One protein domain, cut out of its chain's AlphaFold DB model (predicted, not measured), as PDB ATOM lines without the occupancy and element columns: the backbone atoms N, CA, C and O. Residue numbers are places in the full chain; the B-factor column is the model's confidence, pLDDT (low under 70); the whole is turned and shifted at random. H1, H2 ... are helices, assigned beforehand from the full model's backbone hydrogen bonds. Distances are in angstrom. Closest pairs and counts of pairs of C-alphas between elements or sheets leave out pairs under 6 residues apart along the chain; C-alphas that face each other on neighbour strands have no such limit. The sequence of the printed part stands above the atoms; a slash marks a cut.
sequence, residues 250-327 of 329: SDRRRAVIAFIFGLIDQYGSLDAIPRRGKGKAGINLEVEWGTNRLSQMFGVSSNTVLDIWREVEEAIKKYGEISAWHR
ATOM      1  N   SER A 250     -33.516 -44.492  27.931       78.69
ATOM      2  CA  SER A 250     -33.887 -43.324  27.125       78.69
ATOM      3  C   SER A 250     -32.856 -42.196  27.236       78.69
ATOM      4  O   SER A 250     -32.406 -41.663  26.222       78.69
ATOM      5  N   ASP A 251     -32.393 -41.890  28.450       78.19
ATOM      6  CA  ASP A 251     -31.390 -40.842  28.682       78.19
ATOM      7  C   ASP A 251     -30.034 -41.209  28.081       78.19
ATOM      8  O   ASP A 251     -29.353 -40.366  27.497       78.19
ATOM      9  N   ARG A 252     -29.636 -42.483  28.180       84.62
ATOM     10  CA  ARG A 252     -28.397 -42.970  27.558       84.62
ATOM     11  C   ARG A 252     -28.482 -42.914  26.037       84.62
ATOM     12  O   ARG A 252     -27.524 -42.505  25.390       84.62
ATOM     13  N   ARG A 253     -29.638 -43.259  25.464       89.69
ATOM     14  CA  ARG A 253     -29.900 -43.131  24.025       89.69
ATOM     15  C   ARG A 253     -29.815 -41.672  23.565       89.69
ATOM     16  O   ARG A 253     -29.108 -41.389  22.602       89.69
ATOM     17  N   ARG A 254     -30.474 -40.746  24.272       85.06
ATOM     18  CA  ARG A 254     -30.397 -39.300  24.001       85.06
ATOM     19  C   ARG A 254     -28.970 -38.769  24.109       85.06
ATOM     20  O   ARG A 254     -28.549 -38.003  23.252       85.06
ATOM     21  N   ALA A 255     -28.205 -39.223  25.102       84.62
ATOM     22  CA  ALA A 255     -26.804 -38.843  25.259       84.62
ATOM     23  C   ALA A 255     -25.940 -39.296  24.070       84.62
ATOM     24  O   ALA A 255     -25.117 -38.524  23.588       84.62
ATOM     25  N   VAL A 256     -26.159 -40.511  23.556       88.25
ATOM     26  CA  VAL A 256     -25.464 -41.007  22.356       88.25
ATOM     27  C   VAL A 256     -25.851 -40.189  21.119       88.25
ATOM     28  O   VAL A 256     -24.969 -39.821  20.349       88.25
ATOM     29  N   ILE A 257     -27.139 -39.861  20.943       89.94
ATOM     30  CA  ILE A 257     -27.619 -39.014  19.836       89.94
ATOM     31  C   ILE A 257     -26.970 -37.629  19.894       89.94
ATOM     32  O   ILE A 257     -26.356 -37.203  18.918       89.94
ATOM     33  N   ALA A 258     -27.054 -36.953  21.041       87.75
ATOM     34  CA  ALA A 258     -26.464 -35.633  21.240       87.75
ATOM     35  C   ALA A 258     -24.948 -35.649  20.988       87.75
ATOM     36  O   ALA A 258     -24.409 -34.743  20.359       87.75
ATOM     37  N   PHE A 259     -24.265 -36.712  21.419       91.69
ATOM     38  CA  PHE A 259     -22.836 -36.870  21.186       91.69
ATOM     39  C   PHE A 259     -22.489 -37.054  19.708       91.69
ATOM     40  O   PHE A 259     -21.581 -36.397  19.208       91.69
ATOM     41  N   ILE A 260     -23.216 -37.918  18.991       89.38
ATOM     42  CA  ILE A 260     -23.037 -38.112  17.544       89.38
ATOM     43  C   ILE A 260     -23.189 -36.786  16.814       89.38
ATOM     44  O   ILE A 260     -22.376 -36.448  15.963       89.38
ATOM     45  N   PHE A 261     -24.197 -36.012  17.178       87.31
ATOM     46  CA  PHE A 261     -24.411 -34.704  16.603       87.31
ATOM     47  C   PHE A 261     -23.306 -33.691  16.936       87.31
ATOM     48  O   PHE A 261     -22.936 -32.907  16.067       87.31
ATOM     49  N   GLY A 262     -22.732 -33.739  18.141       86.50
ATOM     50  CA  GLY A 262     -21.530 -32.970  18.474       86.50
ATOM     51  C   GLY A 262     -20.325 -33.360  17.610       86.50
ATOM     52  O   GLY A 262     -19.549 -32.500  17.205       86.50
ATOM     53  N   LEU A 263     -20.197 -34.642  17.247       86.44
ATOM     54  CA  LEU A 263     -19.196 -35.073  16.269       86.44
ATOM     55  C   LEU A 263     -19.510 -34.550  14.859       86.44
ATOM     56  O   LEU A 263     -18.591 -34.175  14.144       86.44
ATOM     57  N   ILE A 264     -20.775 -34.503  14.439       87.00
ATOM     58  CA  ILE A 264     -21.138 -33.922  13.132       87.00
ATOM     59  C   ILE A 264     -20.740 -32.448  13.083       87.00
ATOM     60  O   ILE A 264     -20.157 -32.027  12.093       87.00
ATOM     61  N   ASP A 265     -20.989 -31.695  14.155       81.88
ATOM     62  CA  ASP A 265     -20.579 -30.292  14.259       81.88
ATOM     63  C   ASP A 265     -19.048 -30.148  14.195       81.88
ATOM     64  O   ASP A 265     -18.514 -29.372  13.405       81.88
ATOM     65  N   GLN A 266     -18.318 -30.993  14.933       86.31
ATOM     66  CA  GLN A 266     -16.854 -30.988  14.942       86.31
ATOM     67  C   GLN A 266     -16.226 -31.372  13.589       86.31
ATOM     68  O   GLN A 266     -15.214 -30.796  13.190       86.31
ATOM     69  N   TYR A 267     -16.774 -32.380  12.904       83.75
ATOM     70  CA  TYR A 267     -16.218 -32.933  11.660       83.75
ATOM     71  C   TYR A 267     -16.909 -32.385  10.396       83.75
ATOM     72  O   TYR A 267     -16.525 -32.731   9.278       83.75
ATOM     73  N   GLY A 268     -17.916 -31.525  10.557       82.50
ATOM     74  CA  GLY A 268     -18.675 -30.850   9.502       82.50
ATOM     75  C   GLY A 268     -19.672 -31.720   8.733       82.50
ATOM     76  O   GLY A 268     -20.459 -31.187   7.961       82.50
ATOM     77  N   SER A 269     -19.631 -33.045   8.884       86.94
ATOM     78  CA  SER A 269     -20.629 -33.953   8.317       86.94
ATOM     79  C   SER A 269     -20.574 -35.315   8.989       86.94
ATOM     80  O   SER A 269     -19.559 -35.727   9.560       86.94
ATOM     81  N   LEU A 270     -21.666 -36.058   8.855       85.94
ATOM     82  CA  LEU A 270     -21.784 -37.409   9.379       85.94
ATOM     83  C   LEU A 270     -20.755 -38.397   8.781       85.94
ATOM     84  O   LEU A 270     -20.248 -39.265   9.502       85.94
ATOM     85  N   ASP A 271     -20.442 -38.245   7.492       85.31
ATOM     86  CA  ASP A 271     -19.506 -39.097   6.740       85.31
ATOM     87  C   ASP A 271     -18.033 -38.798   7.061       85.31
ATOM     88  O   ASP A 271     -17.162 -39.645   6.859       85.31
ATOM     89  N   ALA A 272     -17.743 -37.598   7.570       84.88
ATOM     90  CA  ALA A 272     -16.400 -37.186   7.969       84.88
ATOM     91  C   ALA A 272     -15.975 -37.745   9.340       84.88
ATOM     92  O   ALA A 272     -14.802 -37.653   9.706       84.88
ATOM     93  N   ILE A 273     -16.902 -38.348  10.093       86.94
ATOM     94  CA  ILE A 273     -16.611 -38.930  11.404       86.94
ATOM     95  C   ILE A 273     -15.807 -40.231  11.228       86.94
ATOM     96  O   ILE A 273     -16.267 -41.158  10.554       86.94
ATOM     97  N   PRO A 274     -14.642 -40.379  11.882       81.25
ATOM     98  CA  PRO A 274     -13.817 -41.577  11.759       81.25
ATOM     99  C   PRO A 274     -14.439 -42.783  12.485       81.25
ATOM    100  O   PRO A 274     -14.214 -43.016  13.675       81.25
ATOM    101  N   ARG A 275     -15.211 -43.588  11.745       76.00
ATOM    102  CA  ARG A 275     -15.742 -44.898  12.162       76.00
ATOM    103  C   ARG A 275     -14.854 -45.998  11.559       76.00
ATOM    104  O   ARG A 275     -14.573 -45.965  10.368       76.00
ATOM    105  N   ARG A 276     -14.367 -46.944  12.368       64.06
ATOM    106  CA  ARG A 276     -13.374 -47.983  11.995       64.06
ATOM    107  C   ARG A 276     -13.418 -48.497  10.541       64.06
ATOM    108  O   ARG A 276     -14.449 -48.971  10.073       64.06
ATOM    109  N   GLY A 277     -12.234 -48.605   9.928       46.25
ATOM    110  CA  GLY A 277     -11.895 -49.717   9.024       46.25
ATOM    111  C   GLY A 277     -11.944 -49.497   7.509       46.25
ATOM    112  O   GLY A 277     -11.592 -50.420   6.779       46.25
ATOM    113  N   LYS A 278     -12.313 -48.316   7.002       39.25
ATOM    114  CA  LYS A 278     -12.055 -47.929   5.598       39.25
ATOM    115  C   LYS A 278     -11.698 -46.450   5.497       39.25
ATOM    116  O   LYS A 278     -12.380 -45.670   4.839       39.25
ATOM    117  N   GLY A 279     -10.585 -46.063   6.113       37.66
ATOM    118  CA  GLY A 279      -9.881 -44.879   5.641       37.66
ATOM    119  C   GLY A 279      -9.438 -45.133   4.200       37.66
ATOM    120  O   GLY A 279      -8.668 -46.054   3.942       37.66
ATOM    121  N   LYS A 280      -9.916 -44.324   3.249       40.50
ATOM    122  CA  LYS A 280      -9.367 -44.267   1.879       40.50
ATOM    123  C   LYS A 280      -7.921 -43.743   1.838       40.50
ATOM    124  O   LYS A 280      -7.318 -43.708   0.773       40.50
ATOM    125  N   ALA A 281      -7.354 -43.367   2.977       46.47
ATOM    126  CA  ALA A 281      -5.956 -43.020   3.150       46.47
ATOM    127  C   ALA A 281      -5.521 -43.578   4.507       46.47
ATOM    128  O   ALA A 281      -6.201 -43.324   5.499       46.47
ATOM    129  N   GLY A 282      -4.449 -44.372   4.549       40.62
ATOM    130  CA  GLY A 282      -3.923 -45.043   5.744       40.62
ATOM    131  C   GLY A 282      -3.338 -44.085   6.785       40.62
ATOM    132  O   GLY A 282      -2.161 -44.172   7.113       40.62
ATOM    133  N   ILE A 283      -4.156 -43.165   7.289       42.97
ATOM    134  CA  ILE A 283      -3.824 -42.250   8.373       42.97
ATOM    135  C   ILE A 283      -4.341 -42.891   9.662       42.97
ATOM    136  O   ILE A 283      -5.548 -43.036   9.851       42.97
ATOM    137  N   ASN A 284      -3.414 -43.295  10.533       42.84
ATOM    138  CA  ASN A 284      -3.715 -43.674  11.911       42.84
ATOM    139  C   ASN A 284      -4.270 -42.442  12.635       42.84
ATOM    140  O   ASN A 284      -3.514 -41.564  13.041       42.84
ATOM    141  N   LEU A 285      -5.589 -42.361  12.770       50.31
ATOM    142  CA  LEU A 285      -6.226 -41.402  13.664       50.31
ATOM    143  C   LEU A 285      -6.214 -41.998  15.076       50.31
ATOM    144  O   LEU A 285      -6.756 -43.078  15.295       50.31
ATOM    145  N   GLU A 286      -5.612 -41.287  16.034       46.47
ATOM    146  CA  GLU A 286      -5.538 -41.681  17.456       46.47
ATOM    147  C   GLU A 286      -6.920 -41.862  18.114       46.47
ATOM    148  O   GLU A 286      -7.040 -42.474  19.175       46.47
ATOM    149  N   VAL A 287      -7.986 -41.347  17.494       57.44
ATOM    150  CA  VAL A 287      -9.334 -41.326  18.062       57.44
ATOM    151  C   VAL A 287     -10.336 -41.911  17.063       57.44
ATOM    152  O   VAL A 287     -10.848 -41.220  16.189       57.44
ATOM    153  N   GLU A 288     -10.642 -43.202  17.210       73.19
ATOM    154  CA  GLU A 288     -11.725 -43.863  16.468       73.19
ATOM    155  C   GLU A 288     -13.057 -43.722  17.221       73.19
ATOM    156  O   GLU A 288     -13.136 -44.100  18.393       73.19
ATOM    157  N   TRP A 289     -14.121 -43.258  16.557       82.75
ATOM    158  CA  TRP A 289     -15.492 -43.187  17.097       82.75
ATOM    159  C   TRP A 289     -16.327 -44.396  16.659       82.75
ATOM    160  O   TRP A 289     -17.435 -44.285  16.134       82.75
ATOM    161  N   GLY A 290     -15.758 -45.590  16.834       79.81
ATOM    162  CA  GLY A 290     -16.424 -46.846  16.502       79.81
ATOM    163  C   GLY A 290     -17.549 -47.207  17.476       79.81
ATOM    164  O   GLY A 290     -17.556 -46.793  18.637       79.81
ATOM    165  N   THR A 291     -18.455 -48.071  17.020       83.94
ATOM    166  CA  THR A 291     -19.603 -48.579  17.787       83.94
ATOM    167  C   THR A 291     -19.219 -49.096  19.175       83.94
ATOM    168  O   THR A 291     -19.869 -48.761  20.160       83.94
ATOM    169  N   ASN A 292     -18.121 -49.852  19.272       80.12
ATOM    170  CA  ASN A 292     -17.650 -50.419  20.538       80.12
ATOM    171  C   ASN A 292     -17.204 -49.345  21.538       80.12
ATOM    172  O   ASN A 292     -17.430 -49.493  22.734       80.12
ATOM    173  N   ARG A 293     -16.601 -48.252  21.057       84.75
ATOM    174  CA  ARG A 293     -16.143 -47.162  21.923       84.75
ATOM    175  C   ARG A 293     -17.323 -46.381  22.480       84.75
ATOM    176  O   ARG A 293     -17.379 -46.139  23.677       84.75
ATOM    177  N   LEU A 294     -18.276 -46.025  21.622       85.44
ATOM    178  CA  LEU A 294     -19.497 -45.338  22.049       85.44
ATOM    179  C   LEU A 294     -20.334 -46.219  22.989       85.44
ATOM    180  O   LEU A 294     -20.850 -45.729  23.988       85.44
ATOM    181  N   SER A 295     -20.400 -47.525  22.718       87.75
ATOM    182  CA  SER A 295     -21.048 -48.505  23.595       87.75
ATOM    183  C   SER A 295     -20.438 -48.503  25.000       87.75
ATOM    184  O   SER A 295     -21.171 -48.375  25.981       87.75
ATOM    185  N   GLN A 296     -19.105 -48.561  25.097       85.38
ATOM    186  CA  GLN A 296     -18.391 -48.504  26.377       85.38
ATOM    187  C   GLN A 296     -18.577 -47.156  27.081       85.38
ATOM    188  O   GLN A 296     -18.836 -47.126  28.280       85.38
ATOM    189  N   MET A 297     -18.490 -46.050  26.338       87.75
ATOM    190  CA  MET A 297     -18.546 -44.692  26.886       87.75
ATOM    191  C   MET A 297     -19.913 -44.338  27.478       87.75
ATOM    192  O   MET A 297     -19.981 -43.670  28.503       87.75
ATOM    193  N   PHE A 298     -21.001 -44.793  26.854       86.94
ATOM    194  CA  PHE A 298     -22.363 -44.461  27.285       86.94
ATOM    195  C   PHE A 298     -23.078 -45.595  28.027       86.94
ATOM    196  O   PHE A 298     -24.228 -45.427  28.439       86.94
ATOM    197  N   GLY A 299     -22.430 -46.751  28.199       88.38
ATOM    198  CA  GLY A 299     -23.033 -47.914  28.850       88.38
ATOM    199  C   GLY A 299     -24.298 -48.393  28.131       88.38
ATOM    200  O   GLY A 299     -25.311 -48.672  28.781       88.38
ATOM    201  N   VAL A 300     -24.252 -48.434  26.796       89.88
ATOM    202  CA  VAL A 300     -25.322 -48.930  25.909       89.88
ATOM    203  C   VAL A 300     -24.802 -50.090  25.065       89.88
ATOM    204  O   VAL A 300     -23.598 -50.213  24.861       89.88
ATOM    205  N   SER A 301     -25.682 -50.947  24.543       90.75
ATOM    206  CA  SER A 301     -25.249 -52.055  23.680       90.75
ATOM    207  C   SER A 301     -24.708 -51.551  22.334       90.75
ATOM    208  O   SER A 301     -25.178 -50.538  21.809       90.75
ATOM    209  N   SER A 302     -23.762 -52.274  21.725       87.62
ATOM    210  CA  SER A 302     -23.266 -51.941  20.381       87.62
ATOM    211  C   SER A 302     -24.384 -51.916  19.331       87.62
ATOM    212  O   SER A 302     -24.352 -51.081  18.432       87.62
ATOM    213  N   ASN A 303     -25.402 -52.773  19.465       88.31
ATOM    214  CA  ASN A 303     -26.564 -52.766  18.571       88.31
ATOM    215  C   ASN A 303     -27.359 -51.463  18.705       88.31
ATOM    216  O   ASN A 303     -27.662 -50.836  17.700       88.31
ATOM    217  N   THR A 304     -27.583 -50.992  19.934       89.44
ATOM    218  CA  THR A 304     -28.243 -49.704  20.190       89.44
ATOM    219  C   THR A 304     -27.487 -48.548  19.534       89.44
ATOM    220  O   THR A 304     -28.102 -47.671  18.942       89.44
ATOM    221  N   VAL A 305     -26.153 -48.550  19.591       88.88
ATOM    222  CA  VAL A 305     -25.341 -47.524  18.917       88.88
ATOM    223  C   VAL A 305     -25.479 -47.606  17.393       88.88
ATOM    224  O   VAL A 305     -25.570 -46.570  16.742       88.88
ATOM    225  N   LEU A 306     -25.506 -48.811  16.808       88.25
ATOM    226  CA  LEU A 306     -25.718 -48.992  15.364       88.25
ATOM    227  C   LEU A 306     -27.100 -48.520  14.913       88.25
ATOM    228  O   LEU A 306     -27.203 -47.875  13.871       88.25
ATOM    229  N   ASP A 307     -28.135 -48.827  15.691       90.38
ATOM    230  CA  ASP A 307     -29.498 -48.388  15.407       90.38
ATOM    231  C   ASP A 307     -29.577 -46.860  15.440       90.38
ATOM    232  O   ASP A 307     -30.067 -46.253  14.492       90.38
ATOM    233  N   ILE A 308     -28.976 -46.226  16.455       92.75
ATOM    234  CA  ILE A 308     -28.891 -44.763  16.541       92.75
ATOM    235  C   ILE A 308     -28.153 -44.174  15.333       92.75
ATOM    236  O   ILE A 308     -28.626 -43.198  14.758       92.75
ATOM    237  N   TRP A 309     -27.022 -44.751  14.915       91.50
ATOM    238  CA  TRP A 309     -26.320 -44.285  13.714       91.50
ATOM    239  C   TRP A 309     -27.213 -44.330  12.474       91.50
ATOM    240  O   TRP A 309     -27.255 -43.356  11.727       91.50
ATOM    241  N   ARG A 310     -27.949 -45.430  12.274       90.12
ATOM    242  CA  ARG A 310     -28.856 -45.589  11.130       90.12
ATOM    243  C   ARG A 310     -30.004 -44.584  11.178       90.12
ATOM    244  O   ARG A 310     -30.335 -43.990  10.158       90.12
ATOM    245  N   GLU A 311     -30.581 -44.360  12.351       91.38
ATOM    246  CA  GLU A 311     -31.642 -43.369  12.529       91.38
ATOM    247  C   GLU A 311     -31.160 -41.943  12.244       91.38
ATOM    248  O   GLU A 311     -31.862 -41.177  11.584       91.38
ATOM    249  N   VAL A 312     -29.951 -41.589  12.695       89.25
ATOM    250  CA  VAL A 312     -29.329 -40.294  12.387       89.25
ATOM    251  C   VAL A 312     -29.078 -40.165  10.881       89.25
ATOM    252  O   VAL A 312     -29.421 -39.136  10.302       89.25
ATOM    253  N   GLU A 313     -28.564 -41.207  10.216       89.88
ATOM    254  CA  GLU A 313     -28.387 -41.239   8.752       89.88
ATOM    255  C   GLU A 313     -29.707 -41.014   8.005       89.88
ATOM    256  O   GLU A 313     -29.792 -40.173   7.106       89.88
ATOM    257  N   GLU A 314     -30.760 -41.736   8.389       88.50
ATOM    258  CA  GLU A 314     -32.085 -41.620   7.777       88.50
ATOM    259  C   GLU A 314     -32.711 -40.242   8.018       88.50
ATOM    260  O   GLU A 314     -33.285 -39.652   7.096       88.50
ATOM    261  N   ALA A 315     -32.574 -39.696   9.229       83.94
ATOM    262  CA  ALA A 315     -33.081 -38.376   9.572       83.94
ATOM    263  C   ALA A 315     -32.363 -37.271   8.788       83.94
ATOM    264  O   ALA A 315     -33.025 -36.393   8.231       83.94
ATOM    265  N   ILE A 316     -31.033 -37.339   8.670       86.12
ATOM    266  CA  ILE A 316     -30.244 -36.378   7.890       86.12
ATOM    267  C   ILE A 316     -30.610 -36.464   6.410       86.12
ATOM    268  O   ILE A 316     -30.861 -35.439   5.778       86.12
ATOM    269  N   LYS A 317     -30.745 -37.679   5.863       86.81
ATOM    270  CA  LYS A 317     -31.153 -37.881   4.467       86.81
ATOM    271  C   LYS A 317     -32.548 -37.324   4.175       86.81
ATOM    272  O   LYS A 317     -32.800 -36.853   3.068       86.81
ATOM    273  N   LYS A 318     -33.462 -37.400   5.145       84.56
ATOM    274  CA  LYS A 318     -34.860 -36.984   4.978       84.56
ATOM    275  C   LYS A 318     -35.091 -35.494   5.233       84.56
ATOM    276  O   LYS A 318     -35.957 -34.915   4.583       84.56
ATOM    277  N   TYR A 319     -34.366 -34.886   6.172       78.12
ATOM    278  CA  TYR A 319     -34.673 -33.538   6.666       78.12
ATOM    279  C   TYR A 319     -33.499 -32.542   6.587       78.12
ATOM    280  O   TYR A 319     -33.715 -31.347   6.801       78.12
ATOM    281  N   GLY A 320     -32.283 -32.993   6.267       76.88
ATOM    282  CA  GLY A 320     -31.052 -32.204   6.396       76.88
ATOM    283  C   GLY A 320     -30.502 -32.191   7.832       76.88
ATOM    284  O   GLY A 320     -31.209 -32.533   8.780       76.88
ATOM    285  N   GLU A 321     -29.235 -31.800   8.003       71.38
ATOM    286  CA  GLU A 321     -28.486 -31.957   9.267       71.38
ATOM    287  C   GLU A 321     -29.093 -31.194  10.458       71.38
ATOM    288  O   GLU A 321     -29.280 -31.768  11.530       71.38
ATOM    289  N   ILE A 322     -29.494 -29.935  10.258       60.38
ATOM    290  CA  ILE A 322     -30.054 -29.068  11.316       60.38
ATOM    291  C   ILE A 322     -31.464 -29.526  11.742       60.38
ATOM    292  O   ILE A 322     -31.843 -29.455  12.914       60.38
ATOM    293  N   SER A 323     -32.252 -30.043  10.798       68.19
ATOM    294  CA  SER A 323     -33.623 -30.504  11.053       68.19
ATOM    295  C   SER A 323     -33.676 -31.909  11.663       68.19
ATOM    296  O   SER A 323     -34.661 -32.258  12.312       68.19
ATOM    297  N   ALA A 324     -32.641 -32.728  11.450       67.44
ATOM    298  CA  ALA A 324     -32.525 -34.061  12.041       67.44
ATOM    299  C   ALA A 324     -32.341 -33.998  13.567       67.44
ATOM    300  O   ALA A 324     -32.924 -34.812  14.284       67.44
ATOM    301  N   TRP A 325     -31.613 -32.986  14.054       70.50
ATOM    302  CA  TRP A 325     -31.405 -32.689  15.478       70.50
ATOM    303  C   TRP A 325     -32.722 -32.582  16.256       70.50
ATOM    304  O   TRP A 325     -32.945 -33.301  17.225       70.50
ATOM    305  N   HIS A 326     -33.628 -31.728  15.771       64.44
ATOM    306  CA  HIS A 326     -34.894 -31.395  16.430       64.44
ATOM    307  C   HIS A 326     -35.919 -32.536  16.438       64.44
ATOM    308  O   HIS A 326     -36.938 -32.435  17.113       64.44
ATOM    309  N   ARG A 327     -35.706 -33.595  15.646       69.00
ATOM    310  CA  ARG A 327     -36.636 -34.731  15.570       69.00
ATOM    311  C   ARG A 327     -36.210 -35.942  16.389       69.00
ATOM    312  O   ARG A 327     -37.057 -36.794  16.644       69.00
TER     313      ARG A 327
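AT A GLANCE: This is residues 250 to 327 of the 329 residues of the protein "Phage anti-repressor protein" of Microcoleus sp. PCC 7113 (UniProt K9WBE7). Two long helices, H1 and H3, cross as an X, and two short helices sit on them: H2 packs on the first parts of both, and H4 folds back on the later part of H3. Between H1 and H2 a long loop leaves this body, and its residues 278 to 284 stick out. The printed part has 78 residues with four named helices, in the order H1, H2, H3, H4, and no named strand; its class is all helix. It is compact, with a radius of gyration of the C-alphas of 12.5 A and spans of 36 by 28 by 18 A.

IN THESE COORDINATES: Find C-alpha 250 at (-33.887, -43.324, 27.125); from there H1, residues 250 to 267, runs 25.7 A to C-alpha 267 at (-16.218, -32.933, 11.660). Residues 268 to 290 hold no named element. Next comes H2, residues 291 to 298, 10.7 A long. After three residues look for H3, residues 302 to 319, which runs 25.6 A. One residue later H4, residues 321 to 327, runs 10.7 A and ends at C-alpha 327, at (-36.636, -34.731, 15.570).

HOW THE PARTS SIT: Begin at H3, the hub, which touches the three other helices. H1 touches it at a steep tilt of 59 degrees, the same way, with residues 253 to 260 of H1 and 304 to 312 of H3; the closest C-alphas, of Ile 257 and Ile 308, are 6.7 A apart. H2 touches H3 at residues 302 to 306 of H3, about perpendicular at 80 degrees, and here the closest C-alphas are those of Ser 295 and Ser 302, at 5.2 A. H2 also touches H1, at residues 252 to 256 of H1, at a steep tilt of 61 degrees, opposite ways; look at the C-alphas of Arg 252 and Phe 298, the closest, 6.2 A apart. H4 touches residues 312 to 318 of H3, opposite ways at a steep tilt of 67 degrees, only just short of about perpendicular, and the closest C-alphas, of Ala 315 and Ala 324, are 5.0 A apart. H4 is close to H1 but not clearly touching, with the C-alphas of Phe 261 and Trp 325 at 7.4 A. H2 and H4 are apart. In the backbones of H1, H2 and H3 every O i to N i+4 pair is within hydrogen-bond range; in H4 0 of 3 are, beside 2 of 4 O i to N i+3 pairs.

THE WHOLE: The two C-alphas farthest apart, 36.9 A, are those of Ser 250 and Gly 282. The printed part has no cut. The link from H1 to H2 is long, and those from H2 to H3 and from H3 to H4 are tight. Mean pLDDT of the printed part is 78.1; look for values under 70 at residues 276 to 287, 322 to 324 and 326 to 327.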